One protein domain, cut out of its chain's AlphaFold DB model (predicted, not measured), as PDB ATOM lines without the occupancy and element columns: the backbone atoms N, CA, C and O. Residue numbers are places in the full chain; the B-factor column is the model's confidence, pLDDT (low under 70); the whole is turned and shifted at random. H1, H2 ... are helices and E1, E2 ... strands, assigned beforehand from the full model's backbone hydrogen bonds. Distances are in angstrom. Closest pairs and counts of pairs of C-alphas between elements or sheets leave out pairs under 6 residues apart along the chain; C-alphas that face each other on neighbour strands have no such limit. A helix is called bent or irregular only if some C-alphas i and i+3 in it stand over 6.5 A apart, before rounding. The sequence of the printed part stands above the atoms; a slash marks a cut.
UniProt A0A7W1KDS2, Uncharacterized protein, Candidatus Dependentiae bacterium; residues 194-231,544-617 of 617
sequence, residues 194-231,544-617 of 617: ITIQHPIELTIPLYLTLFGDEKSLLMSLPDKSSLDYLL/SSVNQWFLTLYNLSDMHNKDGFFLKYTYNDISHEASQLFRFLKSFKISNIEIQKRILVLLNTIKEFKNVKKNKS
ATOM      1  N   ILE A 194      12.675 -17.179  -2.478       91.12
ATOM      2  CA  ILE A 194      12.212 -16.038  -1.683       91.12
ATOM      3  C   ILE A 194      12.520 -16.312  -0.231       91.12
ATOM      4  O   ILE A 194      12.066 -17.310   0.316       91.12
ATOM      5  N   THR A 195      13.224 -15.397   0.417       93.00
ATOM      6  CA  THR A 195      13.438 -15.451   1.859       93.00
ATOM      7  C   THR A 195      12.481 -14.490   2.546       93.00
ATOM      8  O   THR A 195      12.465 -13.304   2.238       93.00
ATOM      9  N   ILE A 196      11.690 -14.980   3.495       94.06
ATOM     10  CA  ILE A 196      10.746 -14.190   4.283       94.06
ATOM     11  C   ILE A 196      11.165 -14.276   5.746       94.06
ATOM     12  O   ILE A 196      11.112 -15.343   6.357       94.06
ATOM     13  N   GLN A 197      11.556 -13.144   6.320       94.75
ATOM     14  CA  GLN A 197      11.685 -13.003   7.760       94.75
ATOM     15  C   GLN A 197      10.347 -12.555   8.346       94.75
ATOM     16  O   GLN A 197       9.791 -11.561   7.877       94.75
ATOM     17  N   HIS A 198       9.836 -13.273   9.344       93.69
ATOM     18  CA  HIS A 198       8.573 -12.954  10.012       93.69
ATOM     19  C   HIS A 198       8.531 -13.536  11.445       93.69
ATOM     20  O   HIS A 198       9.354 -14.389  11.796       93.69
ATOM     21  N   PRO A 199       7.574 -13.125  12.301       93.31
ATOM     22  CA  PRO A 199       7.350 -13.759  13.604       93.31
ATOM     23  C   PRO A 199       6.975 -15.238  13.456       93.31
ATOM     24  O   PRO A 199       6.118 -15.584  12.635       93.31
ATOM     25  N   ILE A 200       7.604 -16.125  14.229       92.00
ATOM     26  CA  ILE A 200       7.475 -17.582  14.045       92.00
ATOM     27  C   ILE A 200       6.057 -18.115  14.323       92.00
ATOM     28  O   ILE A 200       5.615 -19.084  13.711       92.00
ATOM     29  N   GLU A 201       5.275 -17.439  15.160       90.44
ATOM     30  CA  GLU A 201       3.855 -17.738  15.385       90.44
ATOM     31  C   GLU A 201       2.978 -17.554  14.133       90.44
ATOM     32  O   GLU A 201       1.871 -18.094  14.062       90.44
ATOM     33  N   LEU A 202       3.458 -16.814  13.126       91.50
ATOM     34  CA  LEU A 202       2.753 -16.611  11.860       91.50
ATOM     35  C   LEU A 202       3.099 -17.668  10.802       91.50
ATOM     36  O   LEU A 202       2.423 -17.697   9.772       91.50
ATOM     37  N   THR A 203       4.071 -18.560  11.045       90.12
ATOM     38  CA  THR A 203       4.504 -19.582  10.069       90.12
ATOM     39  C   THR A 203       3.335 -20.428   9.573       90.12
ATOM     40  O   THR A 203       3.153 -20.574   8.366       90.12
ATOM     41  N   ILE A 204       2.514 -20.963  10.485       86.56
ATOM     42  CA  ILE A 204       1.395 -21.843  10.115       86.56
ATOM     43  C   ILE A 204       0.337 -21.072   9.309       86.56
ATOM     44  O   ILE A 204       0.047 -21.485   8.186       86.56
ATOM     45  N   PRO A 205      -0.234 -19.951   9.804       87.12
ATOM     46  CA  PRO A 205      -1.188 -19.158   9.030       87.12
ATOM     47  C   PRO A 205      -0.677 -18.743   7.644       87.12
ATOM     48  O   PRO A 205      -1.395 -18.940   6.663       87.12
ATOM     49  N   LEU A 206       0.553 -18.218   7.555       88.25
ATOM     50  CA  LEU A 206       1.161 -17.803   6.288       88.25
ATOM     51  C   LEU A 206       1.249 -18.984   5.321       88.25
ATOM     52  O   LEU A 206       0.778 -18.886   4.186       88.25
ATOM     53  N   TYR A 207       1.762 -20.121   5.791       85.75
ATOM     54  CA  TYR A 207       1.882 -21.330   4.986       85.75
ATOM     55  C   TYR A 207       0.526 -21.819   4.459       85.75
ATOM     56  O   TYR A 207       0.386 -22.069   3.260       85.75
ATOM     57  N   LEU A 208      -0.496 -21.901   5.323       80.50
ATOM     58  CA  LEU A 208      -1.845 -22.318   4.923       80.50
ATOM     59  C   LEU A 208      -2.410 -21.415   3.822       80.50
ATOM     60  O   LEU A 208      -3.011 -21.901   2.862       80.50
ATOM     61  N   THR A 209      -2.205 -20.104   3.939       82.44
ATOM     62  CA  THR A 209      -2.708 -19.144   2.952       82.44
ATOM     63  C   THR A 209      -1.939 -19.157   1.632       82.44
ATOM     64  O   THR A 209      -2.573 -19.093   0.578       82.44
ATOM     65  N   LEU A 210      -0.609 -19.279   1.674       82.12
ATOM     66  CA  LEU A 210       0.252 -19.223   0.490       82.12
ATOM     67  C   LEU A 210       0.282 -20.542  -0.286       82.12
ATOM     68  O   LEU A 210       0.168 -20.520  -1.507       82.12
ATOM     69  N   PHE A 211       0.390 -21.685   0.396       77.88
ATOM     70  CA  PHE A 211       0.704 -22.978  -0.237       77.88
ATOM     71  C   PHE A 211      -0.372 -24.048  -0.072       77.88
ATOM     72  O   PHE A 211      -0.171 -25.170  -0.519       77.88
ATOM     73  N   GLY A 212      -1.501 -23.749   0.578       62.94
ATOM     74  CA  GLY A 212      -2.533 -24.742   0.900       62.94
ATOM     75  C   GLY A 212      -3.317 -25.308  -0.294       62.94
ATOM     76  O   GLY A 212      -4.537 -25.160  -0.340       62.94
ATOM     77  N   ASP A 213      -2.655 -25.929  -1.270       62.00
ATOM     78  CA  ASP A 213      -3.284 -26.891  -2.177       62.00
ATOM     79  C   ASP A 213      -3.783 -28.088  -1.359       62.00
ATOM     80  O   ASP A 213      -3.090 -28.588  -0.475       62.00
ATOM     81  N   GLU A 214      -4.986 -28.565  -1.674       52.81
ATOM     82  CA  GLU A 214      -5.631 -29.664  -0.968       52.81
ATOM     83  C   GLU A 214      -4.700 -30.882  -0.833       52.81
ATOM     84  O   GLU A 214      -4.540 -31.385   0.267       52.81
ATOM     85  N   LYS A 215      -3.994 -31.341  -1.874       55.78
ATOM     86  CA  LYS A 215      -3.220 -32.601  -1.809       55.78
ATOM     87  C   LYS A 215      -1.951 -32.529  -0.959       55.78
ATOM     88  O   LYS A 215      -1.705 -33.448  -0.176       55.78
ATOM     89  N   SER A 216      -1.144 -31.483  -1.106       52.88
ATOM     90  CA  SER A 216       0.091 -31.301  -0.323       52.88
ATOM     91  C   SER A 216      -0.198 -30.985   1.150       52.88
ATOM     92  O   SER A 216       0.494 -31.467   2.053       52.88
ATOM     93  N   LEU A 217      -1.280 -30.245   1.399       53.66
ATOM     94  CA  LEU A 217      -1.756 -29.890   2.728       53.66
ATOM     95  C   LEU A 217      -2.391 -31.095   3.459       53.66
ATOM     96  O   LEU A 217      -2.177 -31.290   4.653       53.66
ATOM     97  N   LEU A 218      -3.109 -31.965   2.736       49.62
ATOM     98  CA  LEU A 218      -3.726 -33.192   3.264       49.62
ATOM     99  C   LEU A 218      -2.723 -34.191   3.857       49.62
ATOM    100  O   LEU A 218      -3.090 -34.958   4.750       49.62
ATOM    101  N   MET A 219      -1.484 -34.188   3.359       49.19
ATOM    102  CA  MET A 219      -0.399 -35.045   3.850       49.19
ATOM    103  C   MET A 219       0.352 -34.428   5.041       49.19
ATOM    104  O   MET A 219       1.044 -35.147   5.750       49.19
ATOM    105  N   SER A 220       0.215 -33.117   5.275       49.72
ATOM    106  CA  SER A 220       1.022 -32.348   6.239       49.72
ATOM    107  C   SER A 220       0.224 -31.759   7.410       49.72
ATOM    108  O   SER A 220       0.769 -30.979   8.184       49.72
ATOM    109  N   LEU A 221      -1.057 -32.111   7.573       51.81
ATOM    110  CA  LEU A 221      -1.932 -31.520   8.593       51.81
ATOM    111  C   LEU A 221      -2.656 -32.537   9.503       51.81
ATOM    112  O   LEU A 221      -2.849 -33.695   9.105       51.81
ATOM    113  N   PRO A 222      -3.067 -32.085  10.715       47.72
ATOM    114  CA  PRO A 222      -3.586 -32.871  11.840       47.72
ATOM    115  C   PRO A 222      -4.519 -34.013  11.491       47.72
ATOM    116  O   PRO A 222      -5.304 -33.894  10.554       47.72
ATOM    117  N   ASP A 223      -4.499 -35.101  12.267       49.69
ATOM    118  CA  ASP A 223      -5.447 -36.212  12.125       49.69
ATOM    119  C   ASP A 223      -6.921 -35.760  12.155       49.69
ATOM    120  O   ASP A 223      -7.284 -34.668  12.586       49.69
ATOM    121  N   LYS A 224      -7.807 -36.612  11.637       47.62
ATOM    122  CA  LYS A 224      -9.248 -36.386  11.640       47.62
ATOM    123  C   LYS A 224      -9.763 -36.015  13.038       47.62
ATOM    124  O   LYS A 224     -10.610 -35.145  13.135       47.62
ATOM    125  N   SER A 225      -9.238 -36.619  14.099       50.62
ATOM    126  CA  SER A 225      -9.661 -36.368  15.485       50.62
ATOM    127  C   SER A 225      -9.410 -34.929  15.979       50.62
ATOM    128  O   SER A 225     -10.256 -34.356  16.662       50.62
ATOM    129  N   SER A 226      -8.303 -34.292  15.598       51.88
ATOM    130  CA  SER A 226      -7.991 -32.879  15.906       51.88
ATOM    131  C   SER A 226      -8.725 -31.916  15.000       51.88
ATOM    132  O   SER A 226      -9.113 -30.842  15.451       51.88
ATOM    133  N   LEU A 227      -8.925 -32.278  13.734       54.62
ATOM    134  CA  LEU A 227      -9.788 -31.509  12.844       54.62
ATOM    135  C   LEU A 227     -11.234 -31.569  13.320       54.62
ATOM    136  O   LEU A 227     -11.886 -30.541  13.328       54.62
ATOM    137  N   ASP A 228     -11.709 -32.719  13.791       53.50
ATOM    138  CA  ASP A 228     -13.020 -32.875  14.419       53.50
ATOM    139  C   ASP A 228     -13.088 -32.100  15.744       53.50
ATOM    140  O   ASP A 228     -14.124 -31.535  16.047       53.50
ATOM    141  N   TYR A 229     -11.990 -31.976  16.500       55.88
ATOM    142  CA  TYR A 229     -11.924 -31.090  17.670       55.88
ATOM    143  C   TYR A 229     -11.942 -29.598  17.291       55.88
ATOM    144  O   TYR A 229     -12.529 -28.785  18.004       55.88
ATOM    145  N   LEU A 230     -11.289 -29.202  16.196       54.91
ATOM    146  CA  LEU A 230     -11.261 -27.815  15.708       54.91
ATOM    147  C   LEU A 230     -12.559 -27.413  15.010       54.91
ATOM    148  O   LEU A 230     -12.977 -26.264  15.108       54.91
ATOM    149  N   LEU A 231     -13.174 -28.364  14.318       58.75
ATOM    150  CA  LEU A 231     -14.357 -28.235  13.474       58.75
ATOM    151  C   LEU A 231     -15.526 -29.029  14.060       58.75
ATOM    152  O   LEU A 231     -16.343 -29.561  13.299       58.75
ATOM    153  N   SER A 544       6.193 -22.837  -7.544       57.94
ATOM    154  CA  SER A 544       5.347 -23.628  -8.438       57.94
ATOM    155  C   SER A 544       4.038 -24.161  -7.847       57.94
ATOM    156  O   SER A 544       3.302 -24.862  -8.533       57.94
ATOM    157  N   SER A 545       3.788 -23.945  -6.559       64.50
ATOM    158  CA  SER A 545       2.658 -24.555  -5.847       64.50
ATOM    159  C   SER A 545       1.909 -23.541  -4.995       64.50
ATOM    160  O   SER A 545       1.340 -23.877  -3.953       64.50
ATOM    161  N   VAL A 546       1.914 -22.280  -5.432       75.00
ATOM    162  CA  VAL A 546       1.136 -21.236  -4.774       75.00
ATOM    163  C   VAL A 546      -0.350 -21.481  -4.989       75.00
ATOM    164  O   VAL A 546      -0.813 -21.922  -6.040       75.00
ATOM    165  N   ASN A 547      -1.113 -21.221  -3.938       75.62
ATOM    166  CA  ASN A 547      -2.530 -21.498  -3.890       75.62
ATOM    167  C   ASN A 547      -3.289 -20.702  -4.965       75.62
ATOM    168  O   ASN A 547      -3.169 -19.478  -5.035       75.62
ATOM    169  N   GLN A 548      -4.169 -21.361  -5.727       76.88
ATOM    170  CA  GLN A 548      -5.026 -20.694  -6.717       76.88
ATOM    171  C   GLN A 548      -5.842 -19.538  -6.117       76.88
ATOM    172  O   GLN A 548      -6.143 -18.564  -6.806       76.88
ATOM    173  N   TRP A 549      -6.201 -19.627  -4.831       80.00
ATOM    174  CA  TRP A 549      -6.857 -18.535  -4.114       80.00
ATOM    175  C   TRP A 549      -5.997 -17.269  -4.083       80.00
ATOM    176  O   TRP A 549      -6.509 -16.202  -4.404       80.00
ATOM    177  N   PHE A 550      -4.707 -17.390  -3.759       82.94
ATOM    178  CA  PHE A 550      -3.779 -16.262  -3.771       82.94
ATOM    179  C   PHE A 550      -3.653 -15.692  -5.188       82.94
ATOM    180  O   PHE A 550      -3.812 -14.489  -5.378       82.94
ATOM    181  N   LEU A 551      -3.478 -16.560  -6.193       82.62
ATOM    182  CA  LEU A 551      -3.385 -16.124  -7.590       82.62
ATOM    183  C   LEU A 551      -4.644 -15.372  -8.035       82.62
ATOM    184  O   LEU A 551      -4.558 -14.353  -8.710       82.62
ATOM    185  N   THR A 552      -5.821 -15.827  -7.610       82.00
ATOM    186  CA  THR A 552      -7.093 -15.168  -7.937       82.00
ATOM    187  C   THR A 552      -7.243 -13.841  -7.205       82.00
ATOM    188  O   THR A 552      -7.638 -12.856  -7.823       82.00
ATOM    189  N   LEU A 553      -6.904 -13.798  -5.913       82.06
ATOM    190  CA  LEU A 553      -7.004 -12.592  -5.090       82.06
ATOM    191  C   LEU A 553      -6.168 -11.439  -5.664       82.06
ATOM    192  O   LEU A 553      -6.609 -10.293  -5.638       82.06
ATOM    193  N   TYR A 554      -4.999 -11.753  -6.223       82.81
ATOM    194  CA  TYR A 554      -4.076 -10.770  -6.792       82.81
ATOM    195  C   TYR A 554      -4.134 -10.659  -8.324       82.81
ATOM    196  O   TYR A 554      -3.264 -10.033  -8.920       82.81
ATOM    197  N   ASN A 555      -5.179 -11.204  -8.964       82.94
ATOM    198  CA  ASN A 555      -5.384 -11.169 -10.421       82.94
ATOM    199  C   ASN A 555      -4.213 -11.748 -11.246       82.94
ATOM    200  O   ASN A 555      -3.934 -11.294 -12.351       82.94
ATOM    201  N   LEU A 556      -3.553 -12.776 -10.718       80.75
ATOM    202  CA  LEU A 556      -2.461 -13.513 -11.360       80.75
ATOM    203  C   LEU A 556      -2.949 -14.770 -12.103       80.75
ATOM    204  O   LEU A 556      -2.195 -15.390 -12.845       80.75
ATOM    205  N   SER A 557      -4.214 -15.165 -11.928       73.69
ATOM    206  CA  SER A 557      -4.776 -16.399 -12.506       73.69
ATOM    207  C   SER A 557      -4.674 -16.494 -14.032       73.69
ATOM    208  O   SER A 557      -4.538 -17.597 -14.549       73.69
ATOM    209  N   ASP A 558      -4.736 -15.368 -14.748       67.50
ATOM    210  CA  ASP A 558      -4.686 -15.348 -16.218       67.50
ATOM    211  C   ASP A 558      -3.255 -15.490 -16.770       67.50
ATOM    212  O   ASP A 558      -3.076 -15.842 -17.936       67.50
ATOM    213  N   MET A 559      -2.233 -15.237 -15.940       62.50
ATOM    214  CA  MET A 559      -0.814 -15.308 -16.320       62.50
ATOM    215  C   MET A 559      -0.245 -16.726 -16.219       62.50
ATOM    216  O   MET A 559       0.773 -17.039 -16.837       62.50
ATOM    217  N   HIS A 560      -0.912 -17.605 -15.475       61.41
ATOM    218  CA  HIS A 560      -0.389 -18.922 -15.155       61.41
ATOM    219  C   HIS A 560      -1.274 -20.012 -15.756       61.41
ATOM    220  O   HIS A 560      -2.465 -20.129 -15.466       61.41
ATOM    221  N   ASN A 561      -0.670 -20.848 -16.608       52.19
ATOM    222  CA  ASN A 561      -1.296 -22.090 -17.052       52.19
ATOM    223  C   ASN A 561      -1.663 -22.957 -15.832       52.19
ATOM    224  O   ASN A 561      -1.122 -22.778 -14.743       52.19
ATOM    225  N   LYS A 562      -2.571 -23.918 -16.044       53.69
ATOM    226  CA  LYS A 562      -3.214 -24.830 -15.066       53.69
ATOM    227  C   LYS A 562      -2.301 -25.546 -14.045       53.69
ATOM    228  O   LYS A 562      -2.819 -26.277 -13.206       53.69
ATOM    229  N   ASP A 563      -0.993 -25.344 -14.120       56.34
ATOM    230  CA  ASP A 563       0.045 -25.994 -13.331       56.34
ATOM    231  C   ASP A 563       0.479 -25.180 -12.091       56.34
ATOM    232  O   ASP A 563       1.250 -25.690 -11.286       56.34
ATOM    233  N   GLY A 564      -0.024 -23.948 -11.895       60.12
ATOM    234  CA  GLY A 564       0.144 -23.198 -10.634       60.12
ATOM    235  C   GLY A 564       1.517 -22.543 -10.421       60.12
ATOM    236  O   GLY A 564       1.896 -22.249  -9.287       60.12
ATOM    237  N   PHE A 565       2.270 -22.309 -11.499       67.06
ATOM    238  CA  PHE A 565       3.598 -21.702 -11.441       67.06
ATOM    239  C   PHE A 565       3.564 -20.213 -11.086       67.06
ATOM    240  O   PHE A 565       3.219 -19.434 -11.953       67.06
ATOM    241  N   PHE A 566       3.973 -19.810  -9.879       75.31
ATOM    242  CA  PHE A 566       4.205 -18.409  -9.498       75.31
ATOM    243  C   PHE A 566       5.718 -18.122  -9.466       75.31
ATOM    244  O   PHE A 566       6.519 -19.008  -9.174       75.31
ATOM    245  N   LEU A 567       6.109 -16.917  -9.865       74.69
ATOM    246  CA  LEU A 567       7.456 -16.378 -10.114       74.69
ATOM    247  C   LEU A 567       8.362 -17.217 -11.030       74.69
ATOM    248  O   LEU A 567       9.528 -16.893 -11.223       74.69
ATOM    249  N   LYS A 568       7.850 -18.289 -11.634       70.56
ATOM    250  CA  LYS A 568       8.642 -19.241 -12.413       70.56
ATOM    251  C   LYS A 568       8.537 -18.926 -13.906       70.56
ATOM    252  O   LYS A 568       7.433 -18.873 -14.442       70.56
ATOM    253  N   TYR A 569       9.678 -18.809 -14.588       68.06
ATOM    254  CA  TYR A 569       9.792 -18.669 -16.052       68.06
ATOM    255  C   TYR A 569       9.357 -17.324 -16.682       68.06
ATOM    256  O   TYR A 569       9.412 -17.195 -17.905       68.06
ATOM    257  N   THR A 570       8.969 -16.302 -15.910       64.00
ATOM    258  CA  THR A 570       8.410 -15.043 -16.451       64.00
ATOM    259  C   THR A 570       9.374 -13.854 -16.337       64.00
ATOM    260  O   THR A 570       9.185 -12.947 -15.531       64.00
ATOM    261  N   TYR A 571      10.396 -13.783 -17.206       68.00
ATOM    262  CA  TYR A 571      11.313 -12.621 -17.261       68.00
ATOM    263  C   TYR A 571      10.574 -11.266 -17.325       68.00
ATOM    264  O   TYR A 571      11.015 -10.279 -16.736       68.00
ATOM    265  N   ASN A 572       9.434 -11.204 -18.022       72.00
ATOM    266  CA  ASN A 572       8.669  -9.966 -18.161       72.00
ATOM    267  C   ASN A 572       7.842  -9.616 -16.912       72.00
ATOM    268  O   ASN A 572       7.769  -8.433 -16.573       72.00
ATOM    269  N   ASP A 573       7.295 -10.612 -16.211       80.88
ATOM    270  CA  ASP A 573       6.270 -10.412 -15.174       80.88
ATOM    271  C   ASP A 573       6.802 -10.552 -13.741       80.88
ATOM    272  O   ASP A 573       6.105 -10.199 -12.789       80.88
ATOM    273  N   ILE A 574       8.063 -10.963 -13.569       84.88
ATOM    274  CA  ILE A 574       8.664 -11.204 -12.251       84.88
ATOM    275  C   ILE A 574       8.551 -10.017 -11.280       84.88
ATOM    276  O   ILE A 574       8.290 -10.216 -10.098       84.88
ATOM    277  N   SER A 575       8.660  -8.773 -11.761       87.31
ATOM    278  CA  SER A 575       8.472  -7.575 -10.929       87.31
ATOM    279  C   SER A 575       7.036  -7.438 -10.424       87.31
ATOM    280  O   SER A 575       6.814  -7.075  -9.269       87.31
ATOM    281  N   HIS A 576       6.055  -7.727 -11.285       88.25
ATOM    282  CA  HIS A 576       4.642  -7.655 -10.931       88.25
ATOM    283  C   HIS A 576       4.305  -8.716  -9.889       88.25
ATOM    284  O   HIS A 576       3.735  -8.403  -8.847       88.25
ATOM    285  N   GLU A 577       4.710  -9.954 -10.148       87.75
ATOM    286  CA  GLU A 577       4.489 -11.087  -9.258       87.75
ATOM    287  C   GLU A 577       5.171 -10.876  -7.893       87.75
ATOM    288  O   GLU A 577       4.529 -11.036  -6.853       87.75
ATOM    289  N   ALA A 578       6.425 -10.406  -7.871       90.06
ATOM    290  CA  ALA A 578       7.154 -10.125  -6.632       90.06
ATOM    291  C   ALA A 578       6.461  -9.028  -5.811       90.06
ATOM    292  O   ALA A 578       6.314  -9.154  -4.594       90.06
ATOM    293  N   SER A 579       5.973  -7.984  -6.486       91.69
ATOM    294  CA  SER A 579       5.186  -6.914  -5.872       91.69
ATOM    295  C   SER A 579       3.863  -7.427  -5.290       91.69
ATOM    296  O   SER A 579       3.505  -7.060  -4.170       91.69
ATOM    297  N   GLN A 580       3.154  -8.341  -5.967       91.50
ATOM    298  CA  GLN A 580       1.927  -8.931  -5.410       91.50
ATOM    299  C   GLN A 580       2.194  -9.771  -4.158       91.50
ATOM    300  O   GLN A 580       1.457  -9.648  -3.178       91.50
ATOM    301  N   LEU A 581       3.259 -10.581  -4.144       91.81
ATOM    302  CA  LEU A 581       3.642 -11.304  -2.928       91.81
ATOM    303  C   LEU A 581       3.970 -10.334  -1.791       91.81
ATOM    304  O   LEU A 581       3.514 -10.522  -0.664       91.81
ATOM    305  N   PHE A 582       4.715  -9.273  -2.085       93.81
ATOM    306  CA  PHE A 582       5.072  -8.267  -1.095       93.81
ATOM    307  C   PHE A 582       3.840  -7.561  -0.509       93.81
ATOM    308  O   PHE A 582       3.701  -7.455   0.712       93.81
ATOM    309  N   ARG A 583       2.895  -7.142  -1.361       93.00
ATOM    310  CA  ARG A 583       1.608  -6.554  -0.946       93.00
ATOM    311  C   ARG A 583       0.775  -7.523  -0.116       93.00
ATOM    312  O   ARG A 583       0.131  -7.111   0.852       93.00
ATOM    313  N   PHE A 584       0.803  -8.808  -0.457       92.06
ATOM    314  CA  PHE A 584       0.173  -9.836   0.357       92.06
ATOM    315  C   PHE A 584       0.790  -9.923   1.744       92.06
ATOM    316  O   PHE A 584       0.059  -9.829   2.723       92.06
ATOM    317  N   LEU A 585       2.114 -10.032   1.849       92.44
ATOM    318  CA  LEU A 585       2.793 -10.102   3.143       92.44
ATOM    319  C   LEU A 585       2.530  -8.847   3.987       92.44
ATOM    320  O   LEU A 585       2.270  -8.960   5.184       92.44
ATOM    321  N   LYS A 586       2.498  -7.670   3.352       91.25
ATOM    322  CA  LYS A 586       2.170  -6.387   3.989       91.25
ATOM    323  C   LYS A 586       0.738  -6.319   4.509       91.25
ATOM    324  O   LYS A 586       0.500  -5.819   5.604       91.25
ATOM    325  N   SER A 587      -0.221  -6.813   3.734       89.38
ATOM    326  CA  SER A 587      -1.636  -6.834   4.124       89.38
ATOM    327  C   SER A 587      -2.009  -8.036   4.996       89.38
ATOM    328  O   SER A 587      -3.121  -8.083   5.535       89.38
ATOM    329  N   PHE A 588      -1.098  -9.002   5.156       89.94
ATOM    330  CA  PHE A 588      -1.337 -10.209   5.925       89.94
ATOM    331  C   PHE A 588      -1.564  -9.861   7.392       89.94
ATOM    332  O   PHE A 588      -0.664  -9.448   8.118       89.94
ATOM    333  N   LYS A 589      -2.795 -10.074   7.844       87.31
ATOM    334  CA  LYS A 589      -3.173  -9.974   9.248       87.31
ATOM    335  C   LYS A 589      -4.012 -11.179   9.595       87.31
ATOM    336  O   LYS A 589      -4.988 -11.478   8.914       87.31
ATOM    337  N   ILE A 590      -3.704 -11.838  10.703       80.12
ATOM    338  CA  ILE A 590      -4.506 -12.980  11.145       80.12
ATOM    339  C   ILE A 590      -5.932 -12.579  11.571       80.12
ATOM    340  O   ILE A 590      -6.861 -13.390  11.577       80.12
ATOM    341  N   SER A 591      -6.123 -11.302  11.904       79.62
ATOM    342  CA  SER A 591      -7.425 -10.670  12.126       79.62
ATOM    343  C   SER A 591      -8.221 -10.441  10.831       79.62
ATOM    344  O   SER A 591      -9.424 -10.211  10.913       79.62
ATOM    345  N   ASN A 592      -7.610 -10.555   9.646       82.38
ATOM    346  CA  ASN A 592      -8.295 -10.369   8.369       82.38
ATOM    347  C   ASN A 592      -9.313 -11.496   8.122       82.38
ATOM    348  O   ASN A 592      -8.965 -12.676   8.056       82.38
ATOM    349  N   ILE A 593     -10.578 -11.115   7.943       80.50
ATOM    350  CA  ILE A 593     -11.697 -12.041   7.765       80.50
ATOM    351  C   ILE A 593     -11.553 -12.951   6.535       80.50
ATOM    352  O   ILE A 593     -12.017 -14.089   6.562       80.50
ATOM    353  N   GLU A 594     -10.912 -12.496   5.458       80.38
ATOM    354  CA  GLU A 594     -10.694 -13.316   4.261       80.38
ATOM    355  C   GLU A 594      -9.648 -14.402   4.507       80.38
ATOM    356  O   GLU A 594      -9.858 -15.553   4.121       80.38
ATOM    357  N   ILE A 595      -8.577 -14.066   5.231       80.69
ATOM    358  CA  ILE A 595      -7.561 -15.031   5.675       80.69
ATOM    359  C   ILE A 595      -8.205 -16.087   6.579       80.69
ATOM    360  O   ILE A 595      -8.013 -17.286   6.373       80.69
ATOM    361  N   GLN A 596      -9.037 -15.663   7.530       82.38
ATOM    362  CA  GLN A 596      -9.759 -16.569   8.430       82.38
ATOM    363  C   GLN A 596     -10.702 -17.503   7.677       82.38
ATOM    364  O   GLN A 596     -10.668 -18.718   7.878       82.38
ATOM    365  N   LYS A 597     -11.512 -16.946   6.767       80.50
ATOM    366  CA  LYS A 597     -12.389 -17.718   5.878       80.50
ATOM    367  C   LYS A 597     -11.593 -18.740   5.083       80.50
ATOM    368  O   LYS A 597     -12.018 -19.887   4.976       80.50
ATOM    369  N   ARG A 598     -10.436 -18.348   4.543       79.44
ATOM    370  CA  ARG A 598      -9.597 -19.245   3.752       79.44
ATOM    371  C   ARG A 598      -9.065 -20.402   4.587       79.44
ATOM    372  O   ARG A 598      -9.196 -21.548   4.165       79.44
ATOM    373  N   ILE A 599      -8.527 -20.112   5.768       78.81
ATOM    374  CA  ILE A 599      -8.052 -21.134   6.707       78.81
ATOM    375  C   ILE A 599      -9.193 -22.092   7.059       78.81
ATOM    376  O   ILE A 599      -9.019 -23.304   6.972       78.81
ATOM    377  N   LEU A 600     -10.387 -21.574   7.356       78.69
ATOM    378  CA  LEU A 600     -11.552 -22.399   7.666       78.69
ATOM    379  C   LEU A 600     -11.962 -23.310   6.497       78.69
ATOM    380  O   LEU A 600     -12.271 -24.481   6.714       78.69
ATOM    381  N   VAL A 601     -11.957 -22.805   5.260       78.88
ATOM    382  CA  VAL A 601     -12.238 -23.620   4.065       78.88
ATOM    383  C   VAL A 601     -11.229 -24.760   3.945       78.88
ATOM    384  O   VAL A 601     -11.638 -25.906   3.792       78.88
ATOM    385  N   LEU A 602      -9.932 -24.474   4.091       73.00
ATOM    386  CA  LEU A 602      -8.884 -25.495   4.024       73.00
ATOM    387  C   LEU A 602      -9.058 -26.560   5.108       73.00
ATOM    388  O   LEU A 602      -9.026 -27.751   4.808       73.00
ATOM    389  N   LEU A 603      -9.314 -26.144   6.350       73.94
ATOM    390  CA  LEU A 603      -9.571 -27.062   7.460       73.94
ATOM    391  C   LEU A 603     -10.748 -28.003   7.157       73.94
ATOM    392  O   LEU A 603     -10.643 -29.213   7.374       73.94
ATOM    393  N   ASN A 604     -11.839 -27.475   6.598       72.94
ATOM    394  CA  ASN A 604     -13.005 -28.275   6.226       72.94
ATOM    395  C   ASN A 604     -12.719 -29.251   5.078       72.94
ATOM    396  O   ASN A 604     -13.080 -30.424   5.188       72.94
ATOM    397  N   THR A 605     -12.012 -28.826   4.025       71.06
ATOM    398  CA  THR A 605     -11.595 -29.729   2.941       71.06
ATOM    399  C   THR A 605     -10.788 -30.911   3.487       71.06
ATOM    400  O   THR A 605     -11.017 -32.063   3.107       71.06
ATOM    401  N   ILE A 606      -9.863 -30.657   4.420       66.94
ATOM    402  CA  ILE A 606      -9.042 -31.719   5.016       66.94
ATOM    403  C   ILE A 606      -9.917 -32.727   5.769       66.94
ATOM    404  O   ILE A 606      -9.734 -33.940   5.624       66.94
ATOM    405  N   LYS A 607     -10.902 -32.238   6.533       71.31
ATOM    406  CA  LYS A 607     -11.879 -33.077   7.242       71.31
ATOM    407  C   LYS A 607     -12.662 -33.969   6.271       71.31
ATOM    408  O   LYS A 607     -12.778 -35.177   6.499       71.31
ATOM    409  N   GLU A 608     -13.153 -33.414   5.163       72.00
ATOM    410  CA  GLU A 608     -13.913 -34.161   4.152       72.00
ATOM    411  C   GLU A 608     -13.088 -35.259   3.476       72.00
ATOM    412  O   GLU A 608     -13.533 -36.408   3.379       72.00
ATOM    413  N   PHE A 609     -11.861 -34.956   3.055       65.81
ATOM    414  CA  PHE A 609     -11.003 -35.939   2.396       65.81
ATOM    415  C   PHE A 609     -10.704 -37.149   3.293       65.81
ATOM    416  O   PHE A 609     -10.719 -38.299   2.833       65.81
ATOM    417  N   LYS A 610     -10.491 -36.919   4.595       65.62
ATOM    418  CA  LYS A 610     -10.279 -38.000   5.570       65.62
ATOM    419  C   LYS A 610     -11.526 -38.866   5.753       65.62
ATOM    420  O   LYS A 610     -11.405 -40.085   5.883       65.62
ATOM    421  N   ASN A 611     -12.722 -38.278   5.682       70.75
ATOM    422  CA  ASN A 611     -13.979 -39.035   5.685       70.75
ATOM    423  C   ASN A 611     -14.102 -39.958   4.467       70.75
ATOM    424  O   ASN A 611     -14.525 -41.105   4.604       70.75
ATOM    425  N   VAL A 612     -13.682 -39.493   3.286       70.94
ATOM    426  CA  VAL A 612     -13.715 -40.301   2.059       70.94
ATOM    427  C   VAL A 612     -12.744 -41.482   2.126       70.94
ATOM    428  O   VAL A 612     -13.123 -42.581   1.720       70.94
ATOM    429  N   LYS A 613     -11.519 -41.298   2.651       63.47
ATOM    430  CA  LYS A 613     -10.551 -42.404   2.812       63.47
ATOM    431  C   LYS A 613     -11.097 -43.516   3.716       63.47
ATOM    432  O   LYS A 613     -11.031 -44.677   3.330       63.47
ATOM    433  N   LYS A 614     -11.718 -43.162   4.849       64.19
ATOM    434  CA  LYS A 614     -12.275 -44.135   5.808       64.19
ATOM    435  C   LYS A 614     -13.416 -44.988   5.239       64.19
ATOM    436  O   LYS A 614     -13.609 -46.107   5.684       64.19
ATOM    437  N   ASN A 615     -14.174 -44.472   4.272       66.19
ATOM    438  CA  ASN A 615     -15.270 -45.220   3.644       66.19
ATOM    439  C   ASN A 615     -14.803 -46.140   2.499       66.19
ATOM    440  O   ASN A 615     -15.615 -46.888   1.957       66.19
ATOM    441  N   LYS A 616     -13.536 -46.033   2.076       56.44
ATOM    442  CA  LYS A 616     -12.937 -46.864   1.018       56.44
ATOM    443  C   LYS A 616     -12.035 -47.978   1.558       56.44
ATOM    444  O   LYS A 616     -11.808 -48.935   0.823       56.44
ATOM    445  N   SER A 617     -11.517 -47.823   2.776       46.81
ATOM    446  CA  SER A 617     -10.916 -48.890   3.591       46.81
ATOM    447  C   SER A 617     -12.003 -49.725   4.246       46.81
ATOM    448  O   SER A 617     -11.870 -50.965   4.256       46.81
TER     449      SER A 617
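This is residues 194 to 231 and 544 to 617 of the 617 residues of an uncharacterized protein of Candidatus Dependentiae bacterium (UniProt A0A7W1KDS2). A long helix, H6, makes one end of an elongated body, with the short helices H2 and H3 packed on its later part and H1 set nearly crosswise on its earlier part. The other end is a looser group of H5, short H4, strand E1 and the long unnamed stretch of residues 554 to 573; H4 and H5 touch no helix there, and residues 612 to 617 stick out at the far tip of H6. The printed part has 112 residues, with one named strand and six named helices in the order E1 H1 H2 H3 H4 H5 H6, and its class is mostly helix. It is only just compact, close to loose, with a radius of gyration of the C-alphas of 15.5 A and spans of 48 by 31 by 22 A.

E1, residues 194 to 198, pairs with no named strand. E1 and H1, residues 200 to 211, meet only through their link. H1 touches H6, residues 593 to 614, with residues 205 to 209 alone; the closest C-alphas, those of Leu 208 and Ile 599, are 6.6 A apart, and the lines are only just about perpendicular, at 71 degrees. H2, residues 214 to 218, touches H6, whose residues 602 to 609 alone take part, and the closest C-alphas are those of Leu 218 and Ile 606, 5.8 A apart. H3, residues 224 to 230, touches residues 603 to 610 of H6 alone, at a shallow tilt of 28 degrees, opposite ways; the closest C-alphas are those of Lys 224 and Lys 607, 6.1 A apart. H4, residues 548 to 553, is close to but not clearly touching H1, with the C-alphas of Leu 210 and Phe 550 closest at 6.6 A. H5, residues 574 to 587, is near H4, with 8 pairs of C-alphas within 10 A, and near H1 and E1, with 5 pairs each. H5 and H6 are apart. Every O i to N i+4 pair is within hydrogen-bond range in H2, H3, H4, H5 and H6, and 6 of 8 are in H1.

E1 begins at C-alpha 194, at (12.212, -16.038, -1.683). H1 is 16.7 A long and irregular, with C-alphas 201 and 204 being 7.1 A apart. H2 is 5.8 A long, H3 9.7 A and H4 8.5 A. H5 is 19.8 A long and starts at C-alpha 574, at (8.664, -11.204, -12.251). H6 is 32.2 A long and ends at C-alpha 614, at (-12.275, -44.135, 5.808).

The two C-alphas farthest apart, those of Asn 572 and Ser 617, are 48.7 A apart. Residues 232 to 543 are not printed, and C-alphas 231 and 544 are 29.8 A apart across this cut. The link from H4 to H5 is long, with 20 residues. The mean pLDDT of the printed part is 73.8; 41 residues are under 70, among them residues 212 to 231, 558 to 565 and 613 to 617.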